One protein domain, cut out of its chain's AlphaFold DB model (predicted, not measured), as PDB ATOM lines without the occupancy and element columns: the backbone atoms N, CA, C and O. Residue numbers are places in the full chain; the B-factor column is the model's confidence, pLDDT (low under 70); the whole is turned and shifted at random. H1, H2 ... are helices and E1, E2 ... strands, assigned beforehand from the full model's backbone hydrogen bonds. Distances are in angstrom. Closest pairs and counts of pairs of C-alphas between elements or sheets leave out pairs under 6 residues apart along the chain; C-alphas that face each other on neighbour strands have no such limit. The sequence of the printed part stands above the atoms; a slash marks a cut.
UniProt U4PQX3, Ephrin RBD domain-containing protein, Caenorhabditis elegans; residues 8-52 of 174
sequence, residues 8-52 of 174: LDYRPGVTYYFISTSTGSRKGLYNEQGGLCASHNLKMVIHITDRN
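This is residues 8 to 52 of the 174 residues of the protein "Ephrin RBD domain-containing protein" of Caenorhabditis elegans (UniProt U4PQX3). With little regular structure, the printed part is a loose rod: two short antiparallel strands, E1 and E2, run side by side, with the small helix H1 and the long loop of residues 20 to 34 at one end of the pair, while residues 8 to 14 and 48 to 52 leave from the other. The 45 printed residues include E1, H1 and E2 in that order; these mixed elements hold only 16. The whole is only just loose, close to extended: radius of gyration of the C-alphas 13.6 A, spans 42 by 19 by 13 A.

E1, residues 15 to 19, and E2, residues 43 to 47, are antiparallel neighbours at 163 degrees; N 16 and O 46 are within hydrogen-bond range at 2.8 A. The closest C-alphas of E1 and H1, residues 35 to 40, are Ile 19 and Cys 37, 5.9 A apart. Those of H1 and E2 are Cys 37 and Lys 43, 5.8 A apart. In H1 every O i to N i+4 pair is within hydrogen-bond range.

E1 begins at C-alpha 15 (75.717, 177.458, 245.001) and spans 13.0 A; H1 spans 8.1 A; E2 spans 13.1 A, ending at C-alpha 47 (74.134, 179.757, 241.482).

The farthest C-alphas, Lys 27 and Arg 51, are 43.0 A apart. The printed part has no cut. The link E1 to H1 is long, H1 to E2 tight. Residue 52 has pLDDT under 70.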
ATOM      1  N   LEU A   8      67.321 183.013 254.626       84.25
ATOM      2  CA  LEU A   8      68.626 182.647 254.097       84.25
ATOM      3  C   LEU A   8      69.281 183.868 253.444       84.25
ATOM      4  O   LEU A   8      68.693 184.481 252.551       84.25
ATOM      5  N   ASP A   9      70.514 184.162 253.854       87.69
ATOM      6  CA  ASP A   9      71.382 185.123 253.181       87.69
ATOM      7  C   ASP A   9      72.251 184.417 252.132       87.69
ATOM      8  O   ASP A   9      72.899 183.395 252.387       87.69
ATOM      9  N   TYR A  10      72.275 184.988 250.928       88.31
ATOM     10  CA  TYR A  10      72.988 184.440 249.782       88.31
ATOM     11  C   TYR A  10      74.320 185.149 249.588       88.31
ATOM     12  O   TYR A  10      74.376 186.370 249.450       88.31
ATOM     13  N   ARG A  11      75.403 184.373 249.541       88.81
ATOM     14  CA  ARG A  11      76.745 184.882 249.265       88.81
ATOM     15  C   ARG A  11      77.086 184.688 247.787       88.81
ATOM     16  O   ARG A  11      76.849 183.597 247.263       88.81
ATOM     17  N   PRO A  12      77.670 185.697 247.123       90.62
ATOM     18  CA  PRO A  12      78.189 185.525 245.775       90.62
ATOM     19  C   PRO A  12      79.234 184.411 245.672       90.62
ATOM     20  O   PRO A  12      79.953 184.119 246.630       90.62
ATOM     21  N   GLY A  13      79.279 183.750 244.516       86.88
ATOM     22  CA  GLY A  13      80.149 182.605 244.246       86.88
ATOM     23  C   GLY A  13      79.696 181.295 244.901       86.88
ATOM     24  O   GLY A  13      80.327 180.259 244.690       86.88
ATOM     25  N   VAL A  14      78.608 181.302 245.680       90.62
ATOM     26  CA  VAL A  14      78.090 180.112 246.364       90.62
ATOM     27  C   VAL A  14      76.896 179.534 245.608       90.62
ATOM     28  O   VAL A  14      76.041 180.243 245.076       90.62
ATOM     29  N   THR A  15      76.847 178.203 245.557       90.81
ATOM     30  CA  THR A  15      75.717 177.458 245.001       90.81
ATOM     31  C   THR A  15      74.848 176.925 246.125       90.81
ATOM     32  O   THR A  15      75.329 176.201 246.995       90.81
ATOM     33  N   TYR A  16      73.561 177.236 246.067       94.75
ATOM     34  CA  TYR A  16      72.561 176.801 247.028       94.75
ATOM     35  C   TYR A  16      71.617 175.782 246.395       94.75
ATOM     36  O   TYR A  16      71.440 175.729 245.173       94.75
ATOM     37  N   TYR A  17      71.016 174.952 247.242       95.94
ATOM     38  CA  TYR A  17      70.160 173.857 246.816       95.94
ATOM     39  C   TYR A  17      68.862 173.851 247.609       95.94
ATOM     40  O   TYR A  17      68.890 173.752 248.832       95.94
ATOM     41  N   PHE A  18      67.738 173.869 246.901       95.94
ATOM     42  CA  PHE A  18      66.439 173.540 247.477       95.94
ATOM     43  C   PHE A  18      66.095 172.113 247.081       95.94
ATOM     44  O   PHE A  18      66.100 171.781 245.896       95.94
ATOM     45  N   ILE A  19      65.842 171.256 248.065       96.88
ATOM     46  CA  ILE A  19      65.558 169.834 247.860       96.88
ATOM     47  C   ILE A  19      64.281 169.444 248.589       96.88
ATOM     48  O   ILE A  19      63.899 170.084 249.565       96.88
ATOM     49  N   SER A  20      63.657 168.358 248.144       96.94
ATOM     50  CA  SER A  20      62.624 167.681 248.920       96.94
ATOM     51  C   SER A  20      63.067 166.269 249.262       96.94
ATOM     52  O   SER A  20      63.317 165.450 248.378       96.94
ATOM     53  N   THR A  21      63.156 165.976 250.551       98.19
ATOM     54  CA  THR A  21      63.462 164.639 251.074       98.19
ATOM     55  C   THR A  21      62.203 163.837 251.387       98.19
ATOM     56  O   THR A  21      62.300 162.675 251.783       98.19
ATOM     57  N   SER A  22      61.015 164.410 251.162       98.00
ATOM     58  CA  SER A  22      59.761 163.686 251.338       98.00
ATOM     59  C   SER A  22      59.586 162.611 250.271       98.00
ATOM     60  O   SER A  22      60.189 162.670 249.198       98.00
ATOM     61  N   THR A  23      58.737 161.619 250.531       96.81
ATOM     62  CA  THR A  23      58.369 160.605 249.524       96.81
ATOM     63  C   THR A  23      57.140 160.994 248.699       96.81
ATOM     64  O   THR A  23      56.648 160.169 247.935       96.81
ATOM     65  N   GLY A  24      56.579 162.194 248.897       95.19
ATOM     66  CA  GLY A  24      55.294 162.595 248.304       95.19
ATOM     67  C   GLY A  24      54.062 161.916 248.924       95.19
ATOM     68  O   GLY A  24      52.962 162.046 248.399       95.19
ATOM     69  N   SER A  25      54.221 161.197 250.043       94.88
ATOM     70  CA  SER A  25      53.117 160.586 250.794       94.88
ATOM     71  C   SER A  25      53.049 161.157 252.209       94.88
ATOM     72  O   SER A  25      54.054 161.611 252.754       94.88
ATOM     73  N   ARG A  26      51.871 161.087 252.845       94.94
ATOM     74  CA  ARG A  26      51.665 161.637 254.197       94.94
ATOM     75  C   ARG A  26      52.591 161.018 255.250       94.94
ATOM     76  O   ARG A  26      53.039 161.717 256.148       94.94
ATOM     77  N   LYS A  27      52.915 159.724 255.123       95.62
ATOM     78  CA  LYS A  27      53.824 159.031 256.054       95.62
ATOM     79  C   LYS A  27      55.286 159.438 255.872       95.62
ATOM     80  O   LYS A  27      56.019 159.454 256.848       95.62
ATOM     81  N   GLY A  28      55.705 159.759 254.649       93.88
ATOM     82  CA  GLY A  28      57.086 160.141 254.346       93.88
ATOM     83  C   GLY A  28      57.298 161.646 254.230       93.88
ATOM     84  O   GLY A  28      58.260 162.055 253.587       93.88
ATOM     85  N   LEU A  29      56.404 162.469 254.788       96.88
ATOM     86  CA  LEU A  29      56.517 163.930 254.742       96.88
ATOM     87  C   LEU A  29      57.737 164.437 255.523       96.88
ATOM     88  O   LEU A  29      58.439 165.323 255.050       96.88
ATOM     89  N   TYR A  30      58.000 163.837 256.685       96.94
ATOM     90  CA  TYR A  30      59.048 164.249 257.626       96.94
ATOM     91  C   TYR A  30      60.375 163.505 257.432       96.94
ATOM     92  O   TYR A  30      61.221 163.501 258.319       96.94
ATOM     93  N   ASN A  31      60.566 162.841 256.291       95.81
ATOM     94  CA  ASN A  31      61.834 162.186 256.003       95.81
ATOM     95  C   ASN A  31      62.936 163.236 255.839       95.81
ATOM     96  O   ASN A  31      62.806 164.157 255.036       95.81
ATOM     97  N   GLU A  32      64.052 163.056 256.540       96.69
ATOM     98  CA  GLU A  32      65.204 163.967 256.478       96.69
ATOM     99  C   GLU A  32      66.223 163.573 255.398       96.69
ATOM    100  O   GLU A  32      67.127 164.341 255.076       96.69
ATOM    101  N   GLN A  33      66.101 162.370 254.825       97.00
ATOM    102  CA  GLN A  33      67.062 161.817 253.869       97.00
ATOM    103  C   GLN A  33      66.360 161.119 252.696       97.00
ATOM    104  O   GLN A  33      65.325 160.471 252.857       97.00
ATOM    105  N   GLY A  34      66.955 161.211 251.503       95.81
ATOM    106  CA  GLY A  34      66.494 160.499 250.308       95.81
ATOM    107  C   GLY A  34      65.249 161.111 249.659       95.81
ATOM    108  O   GLY A  34      65.296 162.232 249.151       95.81
ATOM    109  N   GLY A  35      64.165 160.331 249.598       97.00
ATOM    110  CA  GLY A  35      62.874 160.754 249.051       97.00
ATOM    111  C   GLY A  35      62.903 161.143 247.572       97.00
ATOM    112  O   GLY A  35      63.610 160.542 246.753       97.00
ATOM    113  N   LEU A  36      62.106 162.149 247.223       97.31
ATOM    114  CA  LEU A  36      61.955 162.668 245.864       97.31
ATOM    115  C   LEU A  36      63.242 163.315 245.335       97.31
ATOM    116  O   LEU A  36      63.495 163.260 244.131       97.31
ATOM    117  N   CYS A  37      64.104 163.850 246.204       97.31
ATOM    118  CA  CYS A  37      65.426 164.331 245.810       97.31
ATOM    119  C   CYS A  37      66.268 163.201 245.198       97.31
ATOM    120  O   CYS A  37      66.847 163.385 244.132       97.31
ATOM    121  N   ALA A  38      66.326 162.030 245.839       96.88
ATOM    122  CA  ALA A  38      67.149 160.912 245.366       96.88
ATOM    123  C   ALA A  38      66.500 160.134 244.211       96.88
ATOM    124  O   ALA A  38      67.179 159.746 243.264       96.88
ATOM    125  N   SER A  39      65.189 159.906 244.285       96.06
ATOM    126  CA  SER A  39      64.471 159.053 243.328       96.06
ATOM    127  C   SER A  39      64.036 159.783 242.054       96.06
ATOM    128  O   SER A  39      64.068 159.197 240.977       96.06
ATOM    129  N   HIS A  40      63.657 161.059 242.163       95.75
ATOM    130  CA  HIS A  40      63.060 161.836 241.069       95.75
ATOM    131  C   HIS A  40      63.845 163.118 240.752       95.75
ATOM    132  O   HIS A  40      63.390 163.944 239.964       95.75
ATOM    133  N   ASN A  41      65.033 163.286 241.349       94.44
ATOM    134  CA  ASN A  41      65.878 164.471 241.197       94.44
ATOM    135  C   ASN A  41      65.117 165.777 241.500       94.44
ATOM    136  O   ASN A  41      65.292 166.785 240.809       94.44
ATOM    137  N   LEU A  42      64.254 165.754 242.525       96.56
ATOM    138  CA  LEU A  42      63.478 166.918 242.956       96.56
ATOM    139  C   LEU A  42      64.370 167.888 243.743       96.56
ATOM    140  O   LEU A  42      64.376 167.923 244.977       96.56
ATOM    141  N   LYS A  43      65.173 168.634 242.983       96.06
ATOM    142  CA  LYS A  43      66.187 169.568 243.460       96.06
ATOM    143  C   LYS A  43      66.276 170.781 242.533       96.06
ATOM    144  O   LYS A  43      66.461 170.628 241.327       96.06
ATOM    145  N   MET A  44      66.225 171.978 243.106       94.88
ATOM    146  CA  MET A  44      66.542 173.239 242.440       94.88
ATOM    147  C   MET A  44      67.959 173.669 242.823       94.88
ATOM    148  O   MET A  44      68.346 173.607 243.991       94.88
ATOM    149  N   VAL A  45      68.738 174.089 241.828       93.69
ATOM    150  CA  VAL A  45      70.105 174.586 242.004       93.69
ATOM    151  C   VAL A  45      70.113 176.076 241.713       93.69
ATOM    152  O   VAL A  45      69.663 176.485 240.646       93.69
ATOM    153  N   ILE A  46      70.641 176.868 242.641       92.44
ATOM    154  CA  ILE A  46      70.762 178.315 242.490       92.44
ATOM    155  C   ILE A  46      72.232 178.683 242.597       92.44
ATOM    156  O   ILE A  46      72.856 178.484 243.638       92.44
ATOM    157  N   HIS A  47      72.783 179.217 241.515       89.81
ATOM    158  CA  HIS A  47      74.134 179.757 241.482       89.81
ATOM    159  C   HIS A  47      74.058 181.265 241.700       89.81
ATOM    160  O   HIS A  47      73.411 181.962 240.919       89.81
ATOM    161  N   ILE A  48      74.699 181.762 242.755       88.75
ATOM    162  CA  ILE A  48      74.751 183.195 243.043       88.75
ATOM    163  C   ILE A  48      76.045 183.747 242.453       88.75
ATOM    164  O   ILE A  48      77.129 183.269 242.781       88.75
ATOM    165  N   THR A  49      75.938 184.743 241.579       87.44
ATOM    166  CA  THR A  49      77.084 185.405 240.947       87.44
ATOM    167  C   THR A  49      77.234 186.835 241.449       87.44
ATOM    168  O   THR A  49      76.261 187.449 241.881       87.44
ATOM    169  N   ASP A  50      78.457 187.364 241.396       81.75
ATOM    170  CA  ASP A  50      78.758 188.745 241.790       81.75
ATOM    171  C   ASP A  50      78.168 189.778 240.822       81.75
ATOM    172  O   ASP A  50      77.797 190.875 241.238       81.75
ATOM    173  N   ARG A  51      78.067 189.446 239.527       78.00
ATOM    174  CA  ARG A  51      77.472 190.320 238.510       78.00
ATOM    175  C   ARG A  51      76.381 189.596 237.735       78.00
ATOM    176  O   ARG A  51      76.437 188.381 237.508       78.00
ATOM    177  N   ASN A  52      75.393 190.364 237.286       62.34
ATOM    178  CA  ASN A  52      74.390 189.897 236.339       62.34
ATOM    179  C   ASN A  52      75.088 189.510 235.022       62.34
ATOM    180  O   ASN A  52      75.591 190.376 234.313       62.34
TER     181      ASN A  52